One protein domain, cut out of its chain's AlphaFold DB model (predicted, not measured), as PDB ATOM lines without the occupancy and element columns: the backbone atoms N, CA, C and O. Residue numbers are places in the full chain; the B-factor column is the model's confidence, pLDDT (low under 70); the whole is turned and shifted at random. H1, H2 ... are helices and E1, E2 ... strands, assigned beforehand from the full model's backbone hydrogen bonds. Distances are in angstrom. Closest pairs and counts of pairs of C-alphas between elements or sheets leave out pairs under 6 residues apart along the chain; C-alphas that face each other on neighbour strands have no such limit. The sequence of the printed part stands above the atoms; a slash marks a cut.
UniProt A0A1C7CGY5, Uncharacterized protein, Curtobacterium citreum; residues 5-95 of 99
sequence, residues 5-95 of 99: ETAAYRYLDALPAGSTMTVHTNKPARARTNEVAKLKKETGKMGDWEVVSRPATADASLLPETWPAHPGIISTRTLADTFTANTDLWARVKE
ATOM      1  N   GLU A   5     -35.871  16.641  34.923       77.31
ATOM      2  CA  GLU A   5     -36.106  17.566  36.034       77.31
ATOM      3  C   GLU A   5     -34.798  18.004  36.707       77.31
ATOM      4  O   GLU A   5     -34.572  19.192  36.932       77.31
ATOM      5  N   THR A   6     -33.876  17.066  36.950       82.25
ATOM      6  CA  THR A   6     -32.553  17.387  37.509       82.25
ATOM      7  C   THR A   6     -31.740  18.255  36.545       82.25
ATOM      8  O   THR A   6     -31.057  19.180  36.984       82.25
ATOM      9  N   ALA A   7     -31.816  17.982  35.239       84.06
ATOM     10  CA  ALA A   7     -31.124  18.772  34.223       84.06
ATOM     11  C   ALA A   7     -31.689  20.200  34.120       84.06
ATOM     12  O   ALA A   7     -30.918  21.160  34.123       84.06
ATOM     13  N   ALA A   8     -33.017  20.346  34.103       86.38
ATOM     14  CA  ALA A   8     -33.687  21.645  34.081       86.38
ATOM     15  C   ALA A   8     -33.361  22.472  35.332       86.38
ATOM     16  O   ALA A   8     -32.979  23.636  35.216       86.38
ATOM     17  N   TYR A   9     -33.426  21.854  36.516       88.38
ATOM     18  CA  TYR A   9     -33.058  22.502  37.774       88.38
ATOM     19  C   TYR A   9     -31.616  23.010  37.743       88.38
ATOM     20  O   TYR A   9     -31.381  24.189  37.979       88.38
ATOM     21  N   ARG A  10     -30.650  22.149  37.391       88.44
ATOM     22  CA  ARG A  10     -29.229  22.525  37.345       88.44
ATOM     23  C   ARG A  10     -28.949  23.643  36.349       88.44
ATOM     24  O   ARG A  10     -28.163  24.531  36.659       88.44
ATOM     25  N   TYR A  11     -29.585  23.609  35.179       89.81
ATOM     26  CA  TYR A  11     -29.446  24.673  34.189       89.81
ATOM     27  C   TYR A  11     -29.972  26.005  34.734       89.81
ATOM     28  O   TYR A  11     -29.243  26.994  34.741       89.81
ATOM     29  N   LEU A  12     -31.202  26.021  35.255       90.06
ATOM     30  CA  LEU A  12     -31.809  27.236  35.793       90.06
ATOM     31  C   LEU A  12     -31.044  27.780  37.005       90.06
ATOM     32  O   LEU A  12     -30.895  28.995  37.120       90.06
ATOM     33  N   ASP A  13     -30.522  26.904  37.865       89.69
ATOM     34  CA  ASP A  13     -29.743  27.228  39.066       89.69
ATOM     35  C   ASP A  13     -28.343  27.773  38.742       89.69
ATOM     36  O   ASP A  13     -27.862  28.686  39.412       89.69
ATOM     37  N   ALA A  14     -27.726  27.328  37.646       89.38
ATOM     38  CA  ALA A  14     -26.412  27.805  37.214       89.38
ATOM     39  C   ALA A  14     -26.433  29.195  36.550       89.38
ATOM     40  O   ALA A  14     -25.388  29.836  36.435       89.38
ATOM     41  N   LEU A  15     -27.599  29.685  36.107       89.69
ATOM     42  CA  LEU A  15     -27.688  30.973  35.409       89.69
ATOM     43  C   LEU A  15     -27.213  32.146  36.291       89.69
ATOM     44  O   LEU A  15     -27.542  32.184  37.479       89.69
ATOM     45  N   PRO A  16     -26.502  33.147  35.744       89.19
ATOM     46  CA  PRO A  16     -26.067  34.301  36.522       89.19
ATOM     47  C   PRO A  16     -27.243  35.089  37.109       89.19
ATOM     48  O   PRO A  16     -28.286  35.245  36.465       89.19
ATOM     49  N   ALA A  17     -27.055  35.668  38.295       88.94
ATOM     50  CA  ALA A  17     -28.020  36.604  38.859       88.94
ATOM     51  C   ALA A  17     -28.255  37.798  37.914       88.94
ATOM     52  O   ALA A  17     -27.326  38.357  37.321       88.94
ATOM     53  N   GLY A  18     -29.516  38.196  37.763       87.94
ATOM     54  CA  GLY A  18     -29.952  39.184  36.779       87.94
ATOM     55  C   GLY A  18     -30.191  38.631  35.372       87.94
ATOM     56  O   GLY A  18     -30.577  39.410  34.501       87.94
ATOM     57  N   SER A  19     -30.007  37.325  35.140       92.38
ATOM     58  CA  SER A  19     -30.529  36.668  33.935       92.38
ATOM     59  C   SER A  19     -32.046  36.808  33.878       92.38
ATOM     60  O   SER A  19     -32.719  36.873  34.907       92.38
ATOM     61  N   THR A  20     -32.593  36.869  32.671       93.19
ATOM     62  CA  THR A  20     -34.036  37.017  32.458       93.19
ATOM     63  C   THR A  20     -34.583  35.815  31.714       93.19
ATOM     64  O   THR A  20     -33.906  35.227  30.876       93.19
ATOM     65  N   MET A  21     -35.820  35.447  32.021       92.75
ATOM     66  CA  MET A  21     -36.520  34.340  31.391       92.75
ATOM     67  C   MET A  21     -37.892  34.816  30.942       92.75
ATOM     68  O   MET A  21     -38.628  35.417  31.714       92.75
ATOM     69  N   THR A  22     -38.236  34.570  29.683       91.44
ATOM     70  CA  THR A  22     -39.595  34.775  29.170       91.44
ATOM     71  C   THR A  22     -40.219  33.414  28.934       91.44
ATOM     72  O   THR A  22     -39.646  32.593  28.221       91.44
ATOM     73  N   VAL A  23     -41.360  33.166  29.562       88.69
ATOM     74  CA  VAL A  23     -42.085  31.903  29.470       88.69
ATOM     75  C   VAL A  23     -43.231  32.069  28.497       88.69
ATOM     76  O   VAL A  23     -43.952  33.070  28.522       88.69
ATOM     77  N   HIS A  24     -43.374  31.075  27.636       86.31
ATOM     78  CA  HIS A  24     -44.328  31.042  26.553       86.31
ATOM     79  C   HIS A  24     -45.130  29.742  26.588       86.31
ATOM     80  O   HIS A  24     -44.659  28.727  27.102       86.31
ATOM     81  N   THR A  25     -46.315  29.763  25.986       82.94
ATOM     82  CA  THR A  25     -47.075  28.555  25.665       82.94
ATOM     83  C   THR A  25     -46.933  28.167  24.188       82.94
ATOM     84  O   THR A  25     -46.802  29.022  23.308       82.94
ATOM     85  N   ASN A  26     -46.945  26.863  23.910       74.94
ATOM     86  CA  ASN A  26     -47.005  26.275  22.571       74.94
ATOM     87  C   ASN A  26     -48.403  26.366  21.955       74.94
ATOM     88  O   ASN A  26     -48.545  26.312  20.732       74.94
ATOM     89  N   LYS A  27     -49.444  26.508  22.780       66.12
ATOM     90  CA  LYS A  27     -50.814  26.618  22.292       66.12
ATOM     91  C   LYS A  27     -51.102  28.073  21.928       66.12
ATOM     92  O   LYS A  27     -51.026  28.936  22.800       66.12
ATOM     93  N   PRO A  28     -51.538  28.374  20.694       54.16
ATOM     94  CA  PRO A  28     -52.231  29.623  20.403       54.16
ATOM     95  C   PRO A  28     -53.648  29.553  21.001       54.16
ATOM     96  O   PRO A  28     -54.649  29.612  20.294       54.16
ATOM     97  N   ALA A  29     -53.774  29.320  22.307       49.81
ATOM     98  CA  ALA A  29     -55.068  29.341  22.974       49.81
ATOM     99  C   ALA A  29     -55.411  30.800  23.267       49.81
ATOM    100  O   ALA A  29     -54.652  31.413  23.999       49.81
ATOM    101  N   ARG A  30     -56.514  31.308  22.678       52.00
ATOM    102  CA  ARG A  30     -57.323  32.543  22.917       52.00
ATOM    103  C   ARG A  30     -56.637  33.876  23.291       52.00
ATOM    104  O   ARG A  30     -57.137  34.933  22.912       52.00
ATOM    105  N   ALA A  31     -55.546  33.854  24.033       57.16
ATOM    106  CA  ALA A  31     -54.648  34.942  24.348       57.16
ATOM    107  C   ALA A  31     -54.106  35.623  23.083       57.16
ATOM    108  O   ALA A  31     -53.675  34.979  22.128       57.16
ATOM    109  N   ARG A  32     -54.062  36.961  23.102       62.44
ATOM    110  CA  ARG A  32     -53.437  37.771  22.036       62.44
ATOM    111  C   ARG A  32     -51.921  37.556  21.921       62.44
ATOM    112  O   ARG A  32     -51.323  37.986  20.942       62.44
ATOM    113  N   THR A  33     -51.300  36.943  22.925       71.06
ATOM    114  CA  THR A  33     -49.866  36.651  23.004       71.06
ATOM    115  C   THR A  33     -49.666  35.274  23.622       71.06
ATOM    116  O   THR A  33     -50.427  34.871  24.496       71.06
ATOM    117  N   ASN A  34     -48.631  34.565  23.183       79.44
ATOM    118  CA  ASN A  34     -48.214  33.306  23.790       79.44
ATOM    119  C   ASN A  34     -47.303  33.511  25.011       79.44
ATOM    120  O   ASN A  34     -46.915  32.532  25.635       79.44
ATOM    121  N   GLU A  35     -46.927  34.750  25.341       84.94
ATOM    122  CA  GLU A  35     -46.151  35.076  26.538       84.94
ATOM    123  C   GLU A  35     -47.027  34.964  27.793       84.94
ATOM    124  O   GLU A  35     -48.056  35.632  27.895       84.94
ATOM    125  N   VAL A  36     -46.590  34.155  28.764       83.69
ATOM    126  CA  VAL A  36     -47.319  33.935  30.025       83.69
ATOM    127  C   VAL A  36     -46.663  34.619  31.221       83.69
ATOM    128  O   VAL A  36     -47.353  35.069  32.135       83.69
ATOM    129  N   ALA A  37     -45.335  34.753  31.213       88.00
ATOM    130  CA  ALA A  37     -44.612  35.438  32.275       88.00
ATOM    131  C   ALA A  37     -43.223  35.897  31.830       88.00
ATOM    132  O   ALA A  37     -42.570  35.255  31.007       88.00
ATOM    133  N   LYS A  38     -42.732  36.962  32.460       90.44
ATOM    134  CA  LYS A  38     -41.312  37.314  32.478       90.44
ATOM    135  C   LYS A  38     -40.789  37.193  33.893       90.44
ATOM    136  O   LYS A  38     -41.422  37.691  34.825       90.44
ATOM    137  N   LEU A  39     -39.632  36.563  34.036       92.38
ATOM    138  CA  LEU A  39     -38.939  36.394  35.300       92.38
ATOM    139  C   LEU A  39     -37.516  36.933  35.225       92.38
ATOM    140  O   LEU A  39     -36.902  36.982  34.153       92.38
ATOM    141  N   LYS A  40     -36.981  37.306  36.379       92.56
ATOM    142  CA  LYS A  40     -35.601  37.742  36.555       92.56
ATOM    143  C   LYS A  40     -34.988  36.969  37.707       92.56
ATOM    144  O   LYS A  40     -35.574  36.877  38.775       92.56
ATOM    145  N   LYS A  41     -33.799  36.428  37.484       92.00
ATOM    146  CA  LYS A  41     -33.074  35.704  38.516       92.00
ATOM    147  C   LYS A  41     -32.555  36.673  39.573       92.00
ATOM    148  O   LYS A  41     -31.880  37.651  39.232       92.00
ATOM    149  N   GLU A  42     -32.875  36.409  40.831       89.50
ATOM    150  CA  GLU A  42     -32.521  37.268  41.953       89.50
ATOM    151  C   GLU A  42     -31.012  37.273  42.233       89.50
ATOM    152  O   GLU A  42     -30.279  36.315  41.975       89.50
ATOM    153  N   THR A  43     -30.538  38.380  42.800       71.56
ATOM    154  CA  THR A  43     -29.203  38.510  43.396       71.56
ATOM    155  C   THR A  43     -29.272  38.091  44.868       71.56
ATOM    156  O   THR A  43     -29.561  38.923  45.723       71.56
ATOM    157  N   GLY A  44     -29.030  36.811  45.183       62.03
ATOM    158  CA  GLY A  44     -29.113  36.298  46.561       62.03
ATOM    159  C   GLY A  44     -28.808  34.800  46.719       62.03
ATOM    160  O   GLY A  44     -28.526  34.112  45.742       62.03
ATOM    161  N   LYS A  45     -28.854  34.295  47.965       53.44
ATOM    162  CA  LYS A  45     -28.340  32.963  48.373       53.44
ATOM    163  C   LYS A  45     -29.064  31.741  47.784       53.44
ATOM    164  O   LYS A  45     -28.485  30.664  47.841       53.44
ATOM    165  N   MET A  46     -30.282  31.878  47.253       63.06
ATOM    166  CA  MET A  46     -31.026  30.747  46.667       63.06
ATOM    167  C   MET A  46     -31.116  30.779  45.138       63.06
ATOM    168  O   MET A  46     -31.493  29.777  44.546       63.06
ATOM    169  N   GLY A  47     -30.742  31.889  44.487       67.88
ATOM    170  CA  GLY A  47     -30.813  31.987  43.025       67.88
ATOM    171  C   GLY A  47     -32.229  31.819  42.465       67.88
ATOM    172  O   GLY A  47     -32.386  31.352  41.341       67.88
ATOM    173  N   ASP A  48     -33.254  32.170  43.236       88.62
ATOM    174  CA  ASP A  48     -34.648  32.047  42.819       88.62
ATOM    175  C   ASP A  48     -35.048  33.139  41.819       88.62
ATOM    176  O   ASP A  48     -34.256  34.008  41.437       88.62
ATOM    177  N   TRP A  49     -36.275  33.043  41.314       91.12
ATOM    178  CA  TRP A  49     -36.745  33.855  40.203       91.12
ATOM    179  C   TRP A  49     -37.871  34.780  40.639       91.12
ATOM    180  O   TRP A  49     -38.929  34.350  41.084       91.12
ATOM    181  N   GLU A  50     -37.669  36.072  40.440       91.25
ATOM    182  CA  GLU A  50     -38.682  37.094  40.640       91.25
ATOM    183  C   GLU A  50     -39.592  37.166  39.410       91.25
ATOM    184  O   GLU A  50     -39.120  37.288  38.275       91.25
ATOM    185  N   VAL A  51     -40.909  37.125  39.613       89.25
ATOM    186  CA  VAL A  51     -41.895  37.382  38.560       89.25
ATOM    187  C   VAL A  51     -41.921  38.882  38.275       89.25
ATOM    188  O   VAL A  51     -42.473  39.654  39.053       89.25
ATOM    189  N   VAL A  52     -41.379  39.290  37.127       88.88
ATOM    190  CA  VAL A  52     -41.299  40.692  36.683       88.88
ATOM    191  C   VAL A  52     -42.601  41.162  36.044       88.88
ATOM    192  O   VAL A  52     -43.001  42.305  36.226       88.88
ATOM    193  N   SER A  53     -43.262  40.304  35.266       86.56
ATOM    194  CA  SER A  53     -44.548  40.649  34.656       86.56
ATOM    195  C   SER A  53     -45.361  39.415  34.292       86.56
ATOM    196  O   SER A  53     -44.801  38.406  33.858       86.56
ATOM    197  N   ARG A  54     -46.688  39.541  34.369       82.00
ATOM    198  CA  ARG A  54     -47.658  38.608  33.780       82.00
ATOM    199  C   ARG A  54     -48.612  39.389  32.887       82.00
ATOM    200  O   ARG A  54     -49.327  40.248  33.404       82.00
ATOM    201  N   PRO A  55     -48.613  39.161  31.567       75.50
ATOM    202  CA  PRO A  55     -49.569  39.817  30.690       75.50
ATOM    203  C   PRO A  55     -50.996  39.471  31.125       75.50
ATOM    204  O   PRO A  55     -51.305  38.301  31.315       75.50
ATOM    205  N   ALA A  56     -51.889  40.458  31.230       70.19
ATOM    206  CA  ALA A  56     -53.307  40.204  31.536       70.19
ATOM    207  C   ALA A  56     -53.996  39.333  30.468       70.19
ATOM    208  O   ALA A  56     -55.033  38.726  30.703       70.19
ATOM    209  N   THR A  57     -53.407  39.295  29.273       64.62
ATOM    210  CA  THR A  57     -53.826  38.452  28.158       64.62
ATOM    211  C   THR A  57     -53.314  37.022  28.250       64.62
ATOM    212  O   THR A  57     -53.737  36.221  27.427       64.62
ATOM    213  N   ALA A  58     -52.388  36.708  29.161       63.88
ATOM    214  CA  ALA A  58     -51.934  35.342  29.373       63.88
ATOM    215  C   ALA A  58     -53.103  34.518  29.913       63.88
ATOM    216  O   ALA A  58     -53.780  34.942  30.850       63.88
ATOM    217  N   ASP A  59     -53.357  33.360  29.314       63.34
ATOM    218  CA  ASP A  59     -54.398  32.467  29.806       63.34
ATOM    219  C   ASP A  59     -54.016  31.989  31.215       63.34
ATOM    220  O   ASP A  59     -53.074  31.213  31.390       63.34
ATOM    221  N   ALA A  60     -54.726  32.492  32.227       57.88
ATOM    222  CA  ALA A  60     -54.471  32.165  33.625       57.88
ATOM    223  C   ALA A  60     -54.631  30.663  33.907       57.88
ATOM    224  O   ALA A  60     -54.028  30.173  34.855       57.88
ATOM    225  N   SER A  61     -55.374  29.928  33.069       61.22
ATOM    226  CA  SER A  61     -55.498  28.470  33.176       61.22
ATOM    227  C   SER A  61     -54.225  27.710  32.784       61.22
ATOM    228  O   SER A  61     -54.074  26.546  33.146       61.22
ATOM    229  N   LEU A  62     -53.297  28.352  32.062       63.22
ATOM    230  CA  LEU A  62     -52.009  27.769  31.665       63.22
ATOM    231  C   LEU A  62     -50.886  28.059  32.667       63.22
ATOM    232  O   LEU A  62     -49.826  27.434  32.597       63.22
ATOM    233  N   LEU A  63     -51.098  29.005  33.582       65.19
ATOM    234  CA  LEU A  63     -50.175  29.255  34.678       65.19
ATOM    235  C   LEU A  63     -50.455  28.236  35.788       65.19
ATOM    236  O   LEU A  63     -51.594  28.145  36.244       65.19
ATOM    237  N   PRO A  64     -49.451  27.477  36.255       66.69
ATOM    238  CA  PRO A  64     -49.655  26.587  37.388       66.69
ATOM    239  C   PRO A  64     -50.093  27.386  38.619       66.69
ATOM    240  O   PRO A  64     -49.511  28.430  38.907       66.69
ATOM    241  N   GLU A  65     -51.057  26.881  39.391       68.25
ATOM    242  CA  GLU A  65     -51.520  27.541  40.629       68.25
ATOM    243  C   GLU A  65     -50.390  27.757  41.650       68.25
ATOM    244  O   GLU A  65     -50.449  28.656  42.483       68.25
ATOM    245  N   THR A  66     -49.321  26.964  41.550       68.81
ATOM    246  CA  THR A  66     -48.111  27.073  42.374       68.81
ATOM    247  C   THR A  66     -47.288  28.332  42.097       68.81
ATOM    248  O   THR A  66     -46.349  28.630  42.836       68.81
ATOM    249  N   TRP A  67     -47.605  29.082  41.040       77.88
ATOM    250  CA  TRP A  67     -46.886  30.290  40.670       77.88
ATOM    251  C   TRP A  67     -47.430  31.521  41.418       77.88
ATOM    252  O   TRP A  67     -48.576  31.921  41.194       77.88
ATOM    253  N   PRO A  68     -46.603  32.230  42.206       78.69
ATOM    254  CA  PRO A  68     -47.056  33.339  43.054       78.69
ATOM    255  C   PRO A  68     -47.616  34.494  42.220       78.69
ATOM    256  O   PRO A  68     -47.120  34.734  41.126       78.69
ATOM    257  N   ALA A  69     -48.608  35.246  42.697       75.31
ATOM    258  CA  ALA A  69     -49.070  36.446  41.988       75.31
ATOM    259  C   ALA A  69     -47.919  37.453  41.770       75.31
ATOM    260  O   ALA A  69     -46.920  37.424  42.484       75.31
ATOM    261  N   HIS A  70     -48.034  38.337  40.773       72.50
ATOM    262  CA  HIS A  70     -47.065  39.425  40.614       72.50
ATOM    263  C   HIS A  70     -47.387  40.562  41.603       72.50
ATOM    264  O   HIS A  70     -48.539  41.011  41.605       72.50
ATOM    265  N   PRO A  71     -46.406  41.071  42.376       74.19
ATOM    266  CA  PRO A  71     -45.009  40.616  42.486       74.19
ATOM    267  C   PRO A  71     -44.842  39.377  43.389       74.19
ATOM    268  O   PRO A  71     -45.510  39.261  44.414       74.19
ATOM    269  N   GLY A  72     -43.923  38.468  43.032       84.50
ATOM    270  CA  GLY A  72     -43.673  37.239  43.794       84.50
ATOM    271  C   GLY A  72     -42.421  36.475  43.351       84.50
ATOM    272  O   GLY A  72     -41.979  36.619  42.209       84.50
ATOM    273  N   ILE A  73     -41.861  35.663  44.254       88.62
ATOM    274  CA  ILE A  73     -40.646  34.859  44.035       88.62
ATOM    275  C   ILE A  73     -41.035  33.394  43.849       88.62
ATOM    276  O   ILE A  73     -41.762  32.831  44.666       88.62
ATOM    277  N   ILE A  74     -40.545  32.774  42.779       88.69
ATOM    278  CA  ILE A  74     -40.714  31.350  42.502       88.69
ATOM    279  C   ILE A  74     -39.370  30.634  42.607       88.69
ATOM    280  O   ILE A  74     -38.362  31.087  42.058       88.69
ATOM    281  N   SER A  75     -39.367  29.498  43.307       89.50
ATOM    282  CA  SER A  75     -38.138  28.735  43.485       89.50
ATOM    283  C   SER A  75     -37.653  28.130  42.170       89.50
ATOM    284  O   SER A  75     -38.453  27.721  41.319       89.50
ATOM    285  N   THR A  76     -36.336  28.001  42.017       89.88
ATOM    286  CA  THR A  76     -35.748  27.343  40.839       89.88
ATOM    287  C   THR A  76     -36.239  25.900  40.679       89.88
ATOM    288  O   THR A  76     -36.440  25.433  39.555       89.88
ATOM    289  N   ARG A  77     -36.496  25.197  41.791       88.38
ATOM    290  CA  ARG A  77     -37.056  23.840  41.764       88.38
ATOM    291  C   ARG A  77     -38.485  23.833  41.226       88.38
ATOM    292  O   ARG A  77     -38.756  23.122  40.270       88.38
ATOM    293  N   THR A  78     -39.360  24.687  41.756       88.62
ATOM    294  CA  THR A  78     -40.753  24.805  41.284       88.62
ATOM    295  C   THR A  78     -40.822  25.145  39.792       88.62
ATOM    296  O   THR A  78     -41.686  24.629  39.079       88.62
ATOM    297  N   LEU A  79     -39.906  25.982  39.295       88.38
ATOM    298  CA  LEU A  79     -39.792  26.271  37.863       88.38
ATOM    299  C   LEU A  79     -39.378  25.044  37.048       88.38
ATOM    300  O   LEU A  79     -40.018  24.752  36.040       88.38
ATOM    301  N   ALA A  80     -38.337  24.328  37.472       89.25
ATOM    302  CA  ALA A  80     -37.890  23.115  36.793       89.25
ATOM    303  C   ALA A  80     -39.015  22.073  36.715       89.25
ATOM    304  O   ALA A  80     -39.320  21.574  35.630       89.25
ATOM    305  N   ASP A  81     -39.691  21.836  37.839       88.06
ATOM    306  CA  ASP A  81     -40.799  20.890  37.940       88.06
ATOM    307  C   ASP A  81     -41.938  21.307  36.994       88.06
ATOM    308  O   ASP A  81     -42.433  20.482  36.223       88.06
ATOM    309  N   THR A  82     -42.268  22.607  36.944       86.88
ATOM    310  CA  THR A  82     -43.270  23.171  36.019       86.88
ATOM    311  C   THR A  82     -42.962  22.837  34.558       86.88
ATOM    312  O   THR A  82     -43.841  22.358  33.846       86.88
ATOM    313  N   PHE A  83     -41.729  23.074  34.098       85.75
ATOM    314  CA  PHE A  83     -41.361  22.815  32.700       85.75
ATOM    315  C   PHE A  83     -41.342  21.328  32.360       85.75
ATOM    316  O   PHE A  83     -41.616  20.955  31.222       85.75
ATOM    317  N   THR A  84     -41.034  20.466  33.331       86.06
ATOM    318  CA  THR A  84     -41.071  19.017  33.102       86.06
ATOM    319  C   THR A  84     -42.472  18.426  33.145       86.06
ATOM    320  O   THR A  84     -42.743  17.474  32.417       86.06
ATOM    321  N   ALA A  85     -43.366  18.989  33.959       85.00
ATOM    322  CA  ALA A  85     -44.746  18.537  34.079       85.00
ATOM    323  C   ALA A  85     -45.654  19.102  32.974       85.00
ATOM    324  O   ALA A  85     -46.660  18.481  32.638       85.00
ATOM    325  N   ASN A  86     -45.312  20.263  32.405       82.69
ATOM    326  CA  ASN A  86     -46.126  20.948  31.407       82.69
ATOM    327  C   ASN A  86     -45.373  21.130  30.079       82.69
ATOM    328  O   ASN A  86     -44.666  22.116  29.871       82.69
ATOM    329  N   THR A  87     -45.584  20.194  29.152       81.44
ATOM    330  CA  THR A  87     -44.987  20.205  27.803       81.44
ATOM    331  C   THR A  87     -45.543  21.301  26.888       81.44
ATOM    332  O   THR A  87     -44.967  21.575  25.831       81.44
ATOM    333  N   ASP A  88     -46.637  21.961  27.282       81.38
ATOM    334  CA  ASP A  88     -47.158  23.128  26.573       81.38
ATOM    335  C   ASP A  88     -46.382  24.406  26.914       81.38
ATOM    336  O   ASP A  88     -46.601  25.421  26.254       81.38
ATOM    337  N   LEU A  89     -45.494  24.393  27.913       83.75
ATOM    338  CA  LEU A  89     -44.669  25.540  28.284       83.75
ATOM    339  C   LEU A  89     -43.251  25.411  27.732       83.75
ATOM    340  O   LEU A  89     -42.632  24.350  27.757       83.75
ATOM    341  N   TRP A  90     -42.698  26.534  27.296       86.75
ATOM    342  CA  TRP A  90     -41.283  26.654  26.971       86.75
ATOM    343  C   TRP A  90     -40.759  28.013  27.420       86.75
ATOM    344  O   TRP A  90     -41.515  28.965  27.616       86.75
ATOM    345  N   ALA A  91     -39.447  28.111  27.606       89.12
ATOM    346  CA  ALA A  91     -38.815  29.319  28.101       89.12
ATOM    347  C   ALA A  91     -37.677  29.772  27.198       89.12
ATOM    348  O   ALA A  91     -36.859  28.980  26.733       89.12
ATOM    349  N   ARG A  92     -37.597  31.087  27.006       90.31
ATOM    350  CA  ARG A  92     -36.442  31.757  26.427       90.31
ATOM    351  C   ARG A  92     -35.641  32.411  27.538       90.31
ATOM    352  O   ARG A  92     -36.115  33.358  28.166       90.31
ATOM    353  N   VAL A  93     -34.421  31.938  27.742       90.44
ATOM    354  CA  VAL A  93     -33.487  32.509  28.711       90.44
ATOM    355  C   VAL A  93     -32.551  33.489  28.007       90.44
ATOM    356  O   VAL A  93     -32.047  33.219  26.918       90.44
ATOM    357  N   LYS A  94     -32.336  34.647  28.629       91.06
ATOM    358  CA  LYS A  94     -31.282  35.601  28.284       91.06
ATOM    359  C   LYS A  94     -30.358  35.752  29.481       91.06
ATOM    360  O   LYS A  94     -30.749  36.309  30.510       91.06
ATOM    361  N   GLU A  95     -29.141  35.257  29.321       86.44
ATOM    362  CA  GLU A  95     -28.088  35.360  30.324       86.44
ATOM    363  C   GLU A  95     -27.604  36.802  30.462       86.44
ATOM    364  O   GLU A  95     -27.452  37.531  29.476       86.44
TER     365      GLU A  95
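Overview. This is residues 5 to 95 of the 99 residues of an uncharacterized protein of Curtobacterium citreum (UniProt A0A1C7CGY5). A strongly twisted sheet of four antiparallel strands, E3 E2 E1 E4, has helix H2 packed near its edge strand E4, and helix H1 packs on H2. A long loop, residues 54 to 75, returns to E3, where residues 73 to 74 pair with 49 to 50. The printed part has 91 residues, under half in named elements, H1 E1 E2 E3 H2 E4: mixed, compact, radius of gyration of the C-alphas 12.3 A, spans 38 by 25 by 23 A.

Arrangement. H1, residues 5 to 14, touches H2, residues 76 to 85, with the C-alphas of Tyr 9 and Ala 80 closest, 5.0 A, opposite ways at 37 degrees, only just a steep tilt. H1 only grazes the sheet, with residues 12 to 13; H2 is on it. E1, residues 20 to 25, E2, 35 to 41, and E3, 49 to 53, form a meander, each strand the antiparallel neighbour of the one before, in two hairpins; N 21 and O 39, and N 50 and O 40, are 2.8 A apart. E4, residues 89 to 94, is antiparallel to E1, with N 22 and O 92 2.9 A apart. In H1 and H2 every O i to N i+4 pair is within hydrogen-bond range.

Along the chain. H1 begins at C-alpha 5 (-36.106, 17.566, 36.034); E4 ends at C-alpha 94 (-31.282, 35.601, 28.284). E2 is 17.7 A long, H2 14.3 A.

Size, cuts and confidence. The printed part has no cut. The link E3 to H2 is long. Residues 27 to 32, 44 to 47 and 57 to 66 have pLDDT under 70.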